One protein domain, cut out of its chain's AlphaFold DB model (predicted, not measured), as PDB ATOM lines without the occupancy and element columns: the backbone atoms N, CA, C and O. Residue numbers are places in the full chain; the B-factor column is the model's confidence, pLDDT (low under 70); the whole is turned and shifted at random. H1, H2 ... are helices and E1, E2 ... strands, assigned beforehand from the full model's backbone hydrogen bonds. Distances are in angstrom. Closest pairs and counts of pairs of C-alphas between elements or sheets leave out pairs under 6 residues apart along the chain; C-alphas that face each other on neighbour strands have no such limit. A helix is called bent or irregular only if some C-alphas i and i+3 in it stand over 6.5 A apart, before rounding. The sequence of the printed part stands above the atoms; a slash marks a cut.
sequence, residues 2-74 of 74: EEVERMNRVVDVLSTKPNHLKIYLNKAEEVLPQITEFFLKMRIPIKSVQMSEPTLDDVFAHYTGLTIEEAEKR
ATOM      1  N   GLU A   2      30.088  49.993 -35.799       56.56
ATOM      2  CA  GLU A   2      29.639  49.397 -37.065       56.56
ATOM      3  C   GLU A   2      29.760  47.864 -37.162       56.56
ATOM      4  O   GLU A   2      28.937  47.245 -37.830       56.56
ATOM      5  N   GLU A   3      30.740  47.203 -36.525       58.41
ATOM      6  CA  GLU A   3      30.798  45.729 -36.551       58.41
ATOM      7  C   GLU A   3      29.682  45.047 -35.747       58.41
ATOM      8  O   GLU A   3      29.283  43.936 -36.095       58.41
ATOM      9  N   VAL A   4      29.168  45.693 -34.696       58.12
ATOM     10  CA  VAL A   4      28.061  45.147 -33.892       58.12
ATOM     11  C   VAL A   4      26.757  45.276 -34.671       58.12
ATOM     12  O   VAL A   4      26.002  44.317 -34.756       58.12
ATOM     13  N   GLU A   5      26.539  46.413 -35.330       57.81
ATOM     14  CA  GLU A   5      25.364  46.660 -36.181       57.81
ATOM     15  C   GLU A   5      25.262  45.685 -37.368       57.81
ATOM     16  O   GLU A   5      24.168  45.398 -37.841       57.81
ATOM     17  N   ARG A   6      26.388  45.129 -37.840       57.28
ATOM     18  CA  ARG A   6      26.422  44.156 -38.951       57.28
ATOM     19  C   ARG A   6      26.204  42.703 -38.529       57.28
ATOM     20  O   ARG A   6      26.140  41.824 -39.391       57.28
ATOM     21  N   MET A   7      26.101  42.407 -37.234       65.31
ATOM     22  CA  MET A   7      25.675  41.078 -36.804       65.31
ATOM     23  C   MET A   7      24.201  40.902 -37.181       65.31
ATOM     24  O   MET A   7      23.365  41.670 -36.726       65.31
ATOM     25  N   ASN A   8      23.875  39.857 -37.957       56.22
ATOM     26  CA  ASN A   8      22.546  39.534 -38.531       56.22
ATOM     27  C   ASN A   8      21.356  39.453 -37.537       56.22
ATOM     28  O   ASN A   8      20.259  39.031 -37.895       56.22
ATOM     29  N   ARG A   9      21.571  39.772 -36.262       65.12
ATOM     30  CA  ARG A   9      20.622  39.652 -35.153       65.12
ATOM     31  C   ARG A   9      20.626  40.874 -34.230       65.12
ATOM     32  O   ARG A   9      19.876  40.889 -33.254       65.12
ATOM     33  N   VAL A  10      21.458  41.869 -34.529       65.19
ATOM     34  CA  VAL A  10      21.434  43.180 -33.887       65.19
ATOM     35  C   VAL A  10      20.423  44.019 -34.647       65.19
ATOM     36  O   VAL A  10      20.544  44.215 -35.851       65.19
ATOM     37  N   VAL A  11      19.371  44.416 -33.944       66.38
ATOM     38  CA  VAL A  11      18.267  45.193 -34.507       66.38
ATOM     39  C   VAL A  11      18.605  46.673 -34.442       66.38
ATOM     40  O   VAL A  11      18.355  47.393 -35.400       66.38
ATOM     41  N   ASP A  12      19.181  47.111 -33.321       70.25
ATOM     42  CA  ASP A  12      19.536  48.509 -33.104       70.25
ATOM     43  C   ASP A  12      20.543  48.657 -31.945       70.25
ATOM     44  O   ASP A  12      20.607  47.810 -31.043       70.25
ATOM     45  N   VAL A  13      21.333  49.731 -31.961       76.50
ATOM     46  CA  VAL A  13      22.338  50.070 -30.945       76.50
ATOM     47  C   VAL A  13      22.163  51.530 -30.532       76.50
ATOM     48  O   VAL A  13      22.469  52.450 -31.282       76.50
ATOM     49  N   LEU A  14      21.751  51.755 -29.285       75.50
ATOM     50  CA  LEU A  14      21.594  53.088 -28.711       75.50
ATOM     51  C   LEU A  14      22.646  53.355 -27.629       75.50
ATOM     52  O   LEU A  14      22.827  52.581 -26.686       75.50
ATOM     53  N   SER A  15      23.303  54.509 -27.715       77.00
ATOM     54  CA  SER A  15      24.155  55.027 -26.641       77.00
ATOM     55  C   SER A  15      23.307  55.857 -25.680       77.00
ATOM     56  O   SER A  15      22.944  56.988 -25.992       77.00
ATOM     57  N   THR A  16      22.988  55.314 -24.504       73.56
ATOM     58  CA  THR A  16      22.077  55.981 -23.552       73.56
ATOM     59  C   THR A  16      22.799  56.977 -22.645       73.56
ATOM     60  O   THR A  16      22.252  58.025 -22.312       73.56
ATOM     61  N   LYS A  17      24.030  56.660 -22.227       80.12
ATOM     62  CA  LYS A  17      24.893  57.478 -21.353       80.12
ATOM     63  C   LYS A  17      26.363  57.197 -21.685       80.12
ATOM     64  O   LYS A  17      26.647  56.171 -22.309       80.12
ATOM     65  N   PRO A  18      27.320  58.019 -21.214       80.06
ATOM     66  CA  PRO A  18      28.730  57.660 -21.294       80.06
ATOM     67  C   PRO A  18      28.956  56.250 -20.737       80.06
ATOM     68  O   PRO A  18      28.526  55.924 -19.626       80.06
ATOM     69  N   ASN A  19      29.592  55.406 -21.543       83.81
ATOM     70  CA  ASN A  19      29.928  54.015 -21.230       83.81
ATOM     71  C   ASN A  19      28.718  53.092 -20.976       83.81
ATOM     72  O   ASN A  19      28.895  52.025 -20.389       83.81
ATOM     73  N   HIS A  20      27.510  53.476 -21.403       85.75
ATOM     74  CA  HIS A  20      26.319  52.628 -21.349       85.75
ATOM     75  C   HIS A  20      25.747  52.443 -22.747       85.75
ATOM     76  O   HIS A  20      25.386  53.407 -23.424       85.75
ATOM     77  N   LEU A  21      25.634  51.183 -23.146       85.44
ATOM     78  CA  LEU A  21      25.083  50.788 -24.428       85.44
ATOM     79  C   LEU A  21      23.782  50.023 -24.192       85.44
ATOM     80  O   LEU A  21      23.755  49.094 -23.384       85.44
ATOM     81  N   LYS A  22      22.718  50.404 -24.894       86.06
ATOM     82  CA  LYS A  22      21.489  49.618 -25.000       86.06
ATOM     83  C   LYS A  22      21.478  49.001 -26.391       86.06
ATOM     84  O   LYS A  22      21.599  49.715 -27.377       86.06
ATOM     85  N   ILE A  23      21.389  47.680 -26.463       83.50
ATOM     86  CA  ILE A  23      21.368  46.958 -27.734       83.50
ATOM     87  C   ILE A  23      20.041  46.221 -27.823       83.50
ATOM     88  O   ILE A  23      19.716  45.436 -26.930       83.50
ATOM     89  N   TYR A  24      19.294  46.452 -28.897       82.56
ATOM     90  CA  TYR A  24      18.105  45.674 -29.209       82.56
ATOM     91  C   TYR A  24      18.502  44.487 -30.072       82.56
ATOM     92  O   TYR A  24      19.147  44.629 -31.113       82.56
ATOM     93  N   LEU A  25      18.140  43.294 -29.610       82.44
ATOM     94  CA  LEU A  25      18.571  42.032 -30.193       82.44
ATOM     95  C   LEU A  25      17.366  41.168 -30.515       82.44
ATOM     96  O   LEU A  25      16.491  40.974 -29.673       82.44
ATOM     97  N   ASN A  26      17.380  40.556 -31.693       77.88
ATOM     98  CA  ASN A  26      16.468  39.463 -31.988       77.88
ATOM     99  C   ASN A  26      17.013  38.178 -31.358       77.88
ATOM    100  O   ASN A  26      18.109  37.721 -31.707       77.88
ATOM    101  N   LYS A  27      16.224  37.584 -30.447       77.88
ATOM    102  CA  LYS A  27      16.584  36.404 -29.638       77.88
ATOM    103  C   LYS A  27      17.876  36.628 -28.835       77.88
ATOM    104  O   LYS A  27      18.910  36.013 -29.114       77.88
ATOM    105  N   ALA A  28      17.804  37.533 -27.858       75.38
ATOM    106  CA  ALA A  28      18.940  38.011 -27.072       75.38
ATOM    107  C   ALA A  28      19.791  36.890 -26.446       75.38
ATOM    108  O   ALA A  28      21.014  36.980 -26.488       75.38
ATOM    109  N   GLU A  29      19.176  35.813 -25.952       76.81
ATOM    110  CA  GLU A  29      19.876  34.703 -25.282       76.81
ATOM    111  C   GLU A  29      20.954  34.035 -26.150       76.81
ATOM    112  O   GLU A  29      22.022  33.675 -25.662       76.81
ATOM    113  N   GLU A  30      20.711  33.907 -27.454       81.62
ATOM    114  CA  GLU A  30      21.654  33.269 -28.379       81.62
ATOM    115  C   GLU A  30      22.734  34.242 -28.891       81.62
ATOM    116  O   GLU A  30      23.811  33.821 -29.316       81.62
ATOM    117  N   VAL A  31      22.439  35.546 -28.895       81.88
ATOM    118  CA  VAL A  31      23.332  36.591 -29.427       81.88
ATOM    119  C   VAL A  31      24.249  37.134 -28.341       81.88
ATOM    120  O   VAL A  31      25.382  37.521 -28.627       81.88
ATOM    121  N   LEU A  32      23.787  37.123 -27.088       83.94
ATOM    122  CA  LEU A  32      24.514  37.675 -25.959       83.94
ATOM    123  C   LEU A  32      25.954  37.145 -25.869       83.94
ATOM    124  O   LEU A  32      26.842  37.992 -25.810       83.94
ATOM    125  N   PRO A  33      26.227  35.823 -25.965       86.94
ATOM    126  CA  PRO A  33      27.594  35.299 -25.929       86.94
ATOM    127  C   PRO A  33      28.507  35.874 -27.022       86.94
ATOM    128  O   PRO A  33      29.685  36.126 -26.776       86.94
ATOM    129  N   GLN A  34      27.967  36.110 -28.222       85.75
ATOM    130  CA  GLN A  34      28.727  36.636 -29.363       85.75
ATOM    131  C   GLN A  34      29.118  38.099 -29.136       85.75
ATOM    132  O   GLN A  34      30.227  38.517 -29.468       85.75
ATOM    133  N   ILE A  35      28.217  38.871 -28.527       83.62
ATOM    134  CA  ILE A  35      28.447  40.277 -28.192       83.62
ATOM    135  C   ILE A  35      29.476  40.400 -27.072       83.62
ATOM    136  O   ILE A  35      30.408  41.200 -27.184       83.62
ATOM    137  N   THR A  36      29.363  39.598 -26.009       85.81
ATOM    138  CA  THR A  36      30.382  39.573 -24.948       85.81
ATOM    139  C   THR A  36      31.748  39.195 -25.511       85.81
ATOM    140  O   THR A  36      32.735  39.856 -25.188       85.81
ATOM    141  N   GLU A  37      31.821  38.193 -26.391       88.94
ATOM    142  CA  GLU A  37      33.074  37.803 -27.044       88.94
ATOM    143  C   GLU A  37      33.657  38.933 -27.909       88.94
ATOM    144  O   GLU A  37      34.863  39.186 -27.866       88.94
ATOM    145  N   PHE A  38      32.816  39.653 -28.657       86.44
ATOM    146  CA  PHE A  38      33.234  40.808 -29.451       86.44
ATOM    147  C   PHE A  38      33.891  41.892 -28.581       86.44
ATOM    148  O   PHE A  38      35.014  42.320 -28.863       86.44
ATOM    149  N   PHE A  39      33.242  42.298 -27.487       87.75
ATOM    150  CA  PHE A  39      33.794  43.312 -26.583       87.75
ATOM    151  C   PHE A  39      35.085  42.846 -25.898       87.75
ATOM    152  O   PHE A  39      36.031  43.628 -25.774       87.75
ATOM    153  N   LEU A  40      35.167  41.563 -25.530       88.50
ATOM    154  CA  LEU A  40      36.390  40.962 -24.991       88.50
ATOM    155  C   LEU A  40      37.548  41.020 -26.000       88.50
ATOM    156  O   LEU A  40      38.646  41.449 -25.637       88.50
ATOM    157  N   LYS A  41      37.315  40.661 -27.271       91.81
ATOM    158  CA  LYS A  41      38.322  40.745 -28.350       91.81
ATOM    159  C   LYS A  41      38.803  42.177 -28.581       91.81
ATOM    160  O   LYS A  41      39.992  42.402 -28.791       91.81
ATOM    161  N   MET A  42      37.897  43.143 -28.461       88.94
ATOM    162  CA  MET A  42      38.189  44.577 -28.550       88.94
ATOM    163  C   MET A  42      38.918  45.130 -27.310       88.94
ATOM    164  O   MET A  42      39.248  46.313 -27.277       88.94
ATOM    165  N   ARG A  43      39.174  44.298 -26.287       92.00
ATOM    166  CA  ARG A  43      39.730  44.692 -24.978       92.00
ATOM    167  C   ARG A  43      38.904  45.774 -24.275       92.00
ATOM    168  O   ARG A  43      39.444  46.571 -23.508       92.00
ATOM    169  N   ILE A  44      37.594  45.786 -24.511       88.81
ATOM    170  CA  ILE A  44      36.655  46.678 -23.835       88.81
ATOM    171  C   ILE A  44      36.078  45.918 -22.632       88.81
ATOM    172  O   ILE A  44      35.359  44.935 -22.820       88.81
ATOM    173  N   PRO A  45      36.380  46.329 -21.388       87.75
ATOM    174  CA  PRO A  45      35.891  45.634 -20.205       87.75
ATOM    175  C   PRO A  45      34.391  45.876 -20.007       87.75
ATOM    176  O   PRO A  45      33.941  47.015 -19.870       87.75
ATOM    177  N   ILE A  46      33.624  44.790 -19.923       89.81
ATOM    178  CA  ILE A  46      32.206  44.828 -19.557       89.81
ATOM    179  C   ILE A  46      32.103  44.761 -18.031       89.81
ATOM    180  O   ILE A  46      32.520  43.779 -17.422       89.81
ATOM    181  N   LYS A  47      31.552  45.807 -17.402       91.56
ATOM    182  CA  LYS A  47      31.341  45.840 -15.941       91.56
ATOM    183  C   LYS A  47      30.102  45.062 -15.504       91.56
ATOM    184  O   LYS A  47      30.101  44.464 -14.435       91.56
ATOM    185  N   SER A  48      29.052  45.105 -16.311       90.81
ATOM    186  CA  SER A  48      27.782  44.444 -16.048       90.81
ATOM    187  C   SER A  48      27.011  44.264 -17.351       90.81
ATOM    188  O   SER A  48      27.221  44.993 -18.321       90.81
ATOM    189  N   VAL A  49      26.115  43.281 -17.360       88.88
ATOM    190  CA  VAL A  49      25.159  43.029 -18.439       88.88
ATOM    191  C   VAL A  49      23.784  42.912 -17.798       88.88
ATOM    192  O   VAL A  49      23.628  42.192 -16.814       88.88
ATOM    193  N   GLN A  50      22.799  43.606 -18.360       87.88
ATOM    194  CA  GLN A  50      21.399  43.468 -17.984       87.88
ATOM    195  C   GLN A  50      20.599  43.117 -19.234       87.88
ATOM    196  O   GLN A  50      20.703  43.802 -20.248       87.88
ATOM    197  N   MET A  51      19.814  42.045 -19.147       86.44
ATOM    198  CA  MET A  51      18.920  41.600 -20.208       86.44
ATOM    199  C   MET A  51      17.488  41.670 -19.694       86.44
ATOM    200  O   MET A  51      17.189  41.177 -18.607       86.44
ATOM    201  N   SER A  52      16.617  42.291 -20.474       85.88
ATOM    202  CA  SER A  52      15.186  42.366 -20.209       85.88
ATOM    203  C   SER A  52      14.442  42.324 -21.533       85.88
ATOM    204  O   SER A  52      14.981  42.738 -22.562       85.88
ATOM    205  N   GLU A  53      13.204  41.843 -21.505       85.50
ATOM    206  CA  GLU A  53      12.302  42.004 -22.641       85.50
ATOM    207  C   GLU A  53      12.077  43.501 -22.933       85.50
ATOM    208  O   GLU A  53      12.125  44.318 -22.002       85.50
ATOM    209  N   PRO A  54      11.887  43.885 -24.211       84.56
ATOM    210  CA  PRO A  54      11.622  45.271 -24.566       84.56
ATOM    211  C   PRO A  54      10.284  45.718 -23.978       84.56
ATOM    212  O   PRO A  54       9.309  44.966 -23.953       84.56
ATOM    213  N   THR A  55      10.229  46.963 -23.515       87.31
ATOM    214  CA  THR A  55       8.973  47.562 -23.055       87.31
ATOM    215  C   THR A  55       8.100  47.979 -24.241       87.31
ATOM    216  O   THR A  55       8.573  48.074 -25.374       87.31
ATOM    217  N   LEU A  56       6.817  48.264 -23.992       88.31
ATOM    218  CA  LEU A  56       5.927  48.787 -25.036       88.31
ATOM    219  C   LEU A  56       6.465  50.092 -25.640       88.31
ATOM    220  O   LEU A  56       6.391  50.270 -26.850       88.31
ATOM    221  N   ASP A  57       7.032  50.965 -24.807       84.94
ATOM    222  CA  ASP A  57       7.624  52.228 -25.248       84.94
ATOM    223  C   ASP A  57       8.866  51.995 -26.123       84.94
ATOM    224  O   ASP A  57       9.005  52.621 -27.169       84.94
ATOM    225  N   ASP A  58       9.707  51.009 -25.783       83.19
ATOM    226  CA  ASP A  58      10.856  50.621 -26.616       83.19
ATOM    227  C   ASP A  58      10.417  50.123 -28.003       83.19
ATOM    228  O   ASP A  58      11.011  50.483 -29.022       83.19
ATOM    229  N   VAL A  59       9.367  49.294 -28.050       84.25
ATOM    230  CA  VAL A  59       8.796  48.785 -29.308       84.25
ATOM    231  C   VAL A  59       8.178  49.927 -30.109       84.25
ATOM    232  O   VAL A  59       8.398  50.029 -31.315       84.25
ATOM    233  N   PHE A  60       7.422  50.802 -29.450       87.00
ATOM    234  CA  PHE A  60       6.787  51.947 -30.088       87.00
ATOM    235  C   PHE A  60       7.830  52.896 -30.691       87.00
ATOM    236  O   PHE A  60       7.726  53.238 -31.870       87.00
ATOM    237  N   ALA A  61       8.881  53.233 -29.941       85.00
ATOM    238  CA  ALA A  61       9.993  54.049 -30.419       85.00
ATOM    239  C   ALA A  61      10.725  53.406 -31.598       85.00
ATOM    240  O   ALA A  61      11.033  54.095 -32.569       85.00
ATOM    241  N   HIS A  62      10.932  52.089 -31.572       81.00
ATOM    242  CA  HIS A  62      11.563  51.375 -32.679       81.00
ATOM    243  C   HIS A  62      10.772  51.490 -33.996       81.00
ATOM    244  O   HIS A  62      11.365  51.707 -35.052       81.00
ATOM    245  N   TYR A  63       9.441  51.374 -33.951       83.19
ATOM    246  CA  TYR A  63       8.605  51.417 -35.159       83.19
ATOM    247  C   TYR A  63       8.195  52.827 -35.595       83.19
ATOM    248  O   TYR A  63       7.915  53.035 -36.776       83.19
ATOM    249  N   THR A  64       8.119  53.786 -34.672       84.88
ATOM    250  CA  THR A  64       7.573  55.127 -34.951       84.88
ATOM    251  C   THR A  64       8.613  56.242 -34.896       84.88
ATOM    252  O   THR A  64       8.367  57.328 -35.420       84.88
ATOM    253  N   GLY A  65       9.772  55.994 -34.280       83.38
ATOM    254  CA  GLY A  65      10.791  57.008 -34.015       83.38
ATOM    255  C   GLY A  65      10.402  58.021 -32.933       83.38
ATOM    256  O   GLY A  65      11.097  59.023 -32.778       83.38
ATOM    257  N   LEU A  66       9.301  57.793 -32.210       84.62
ATOM    258  CA  LEU A  66       8.806  58.639 -31.123       84.62
ATOM    259  C   LEU A  66       8.589  57.787 -29.873       84.62
ATOM    260  O   LEU A  66       8.203  56.628 -29.983       84.62
ATOM    261  N   THR A  67       8.769  58.358 -28.689       86.00
ATOM    262  CA  THR A  67       8.220  57.761 -27.461       86.00
ATOM    263  C   THR A  67       6.696  57.896 -27.439       86.00
ATOM    264  O   THR A  67       6.122  58.765 -28.107       86.00
ATOM    265  N   ILE A  68       6.021  57.053 -26.653       86.56
ATOM    266  CA  ILE A  68       4.563  57.132 -26.478       86.56
ATOM    267  C   ILE A  68       4.176  58.515 -25.932       86.56
ATOM    268  O   ILE A  68       3.242  59.136 -26.434       86.56
ATOM    269  N   GLU A  69       4.949  59.048 -24.980       88.06
ATOM    270  CA  GLU A  69       4.703  60.371 -24.393       88.06
ATOM    271  C   GLU A  69       4.793  61.507 -25.432       88.06
ATOM    272  O   GLU A  69       3.989  62.441 -25.416       88.06
ATOM    273  N   GLU A  70       5.761  61.447 -26.351       86.94
ATOM    274  CA  GLU A  70       5.903  62.436 -27.430       86.94
ATOM    275  C   GLU A  70       4.762  62.348 -28.448       86.94
ATOM    276  O   GLU A  70       4.334  63.377 -28.976       86.94
ATOM    277  N   ALA A  71       4.271  61.138 -28.725       89.44
ATOM    278  CA  ALA A  71       3.164  60.920 -29.647       89.44
ATOM    279  C   ALA A  71       1.826  61.424 -29.083       89.44
ATOM    280  O   ALA A  71       1.039  61.990 -29.834       89.44
ATOM    281  N   GLU A  72       1.586  61.277 -27.778       89.56
ATOM    282  CA  GLU A  72       0.369  61.776 -27.114       89.56
ATOM    283  C   GLU A  72       0.316  63.307 -26.994       89.56
ATOM    284  O   GLU A  72      -0.760  63.884 -26.856       89.56
ATOM    285  N   LYS A  73       1.470  63.980 -27.039       87.75
ATOM    286  CA  LYS A  73       1.569  65.448 -26.973       87.75
ATOM    287  C   LYS A  73       1.375  66.149 -28.326       87.75
ATOM    288  O   LYS A  73       1.442  67.380 -28.361       87.75
ATOM    289  N   ARG A  74       1.183  65.403 -29.418       68.94
ATOM    290  CA  ARG A  74       0.901  65.932 -30.764       68.94
ATOM    291  C   ARG A  74      -0.593  66.052 -31.026       68.94
ATOM    292  O   ARG A  74      -0.959  67.064 -31.664       68.94
TER     293      ARG A  74
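AT A GLANCE: This is residues 2 to 74 of the 74 residues of the protein "DUF4162 domain-containing protein" of Candidatus Bathyarchaeota archaeon (UniProt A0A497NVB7). A two-strand hairpin, E1 and E2, stands in the middle, with helix H2 and the short H1 towards one end of the long axis and a loose pair of short helices, H3 and H4, at the other. A long link, residues 42 to 55, runs from H2 past the hairpin to H3. The 73 printed residues hold four named helices and two strands, in the order H1, E1, E2, H2, H3, H4, of mixed class, with the antiparallel sheet E1 - E2. The whole is elongated, spanning 45 by 25 by 22 A, and only just loose, close to compact, with a radius of gyration of the C-alphas of 13.9 A.

IN THESE COORDINATES: Find C-alpha 2 at (29.639, 49.397, -37.065), where H1, residues 2 to 5, begins. E1, residues 10 to 17, runs 19.3 A; E2, residues 20 to 25, runs back 15.8 A. H2, residues 28 to 41, covers 19.6 A and is only just irregular: C-alphas 30 and 33 are 6.7 A apart. H3, residues 56 to 64, covers 11.9 A, and H4, residues 68 to 72, ends at C-alpha 72, (0.369, 61.776, -27.114).

HOW THE PARTS SIT: Look first at the hairpin E1 and E2, antiparallel at 161 degrees: N 14 and O 22 are 2.8 A apart, within hydrogen-bond range. H1 and H2 are close but not clearly touching, the closest C-alphas being Val 4 and Ile 35, 7.5 A. H3 and H4 only just touch, with 3 pairs of C-alphas within 8 A, the closest Asp 57 and Ile 68 at 5.9 A. E1 and H3 are only just apart, at 8.5 A. Every O i to N i+4 pair is within hydrogen-bond range in H3 and H4, and 8 of 10 in H2; H1 is too short for one.

THE WHOLE: The farthest C-alphas, Lys 41 and Arg 74, are 45.2 A apart. The printed part has no cut; the link H2 to H3 is long. Confidence is under 70 at residues 2 to 11 and residue 74.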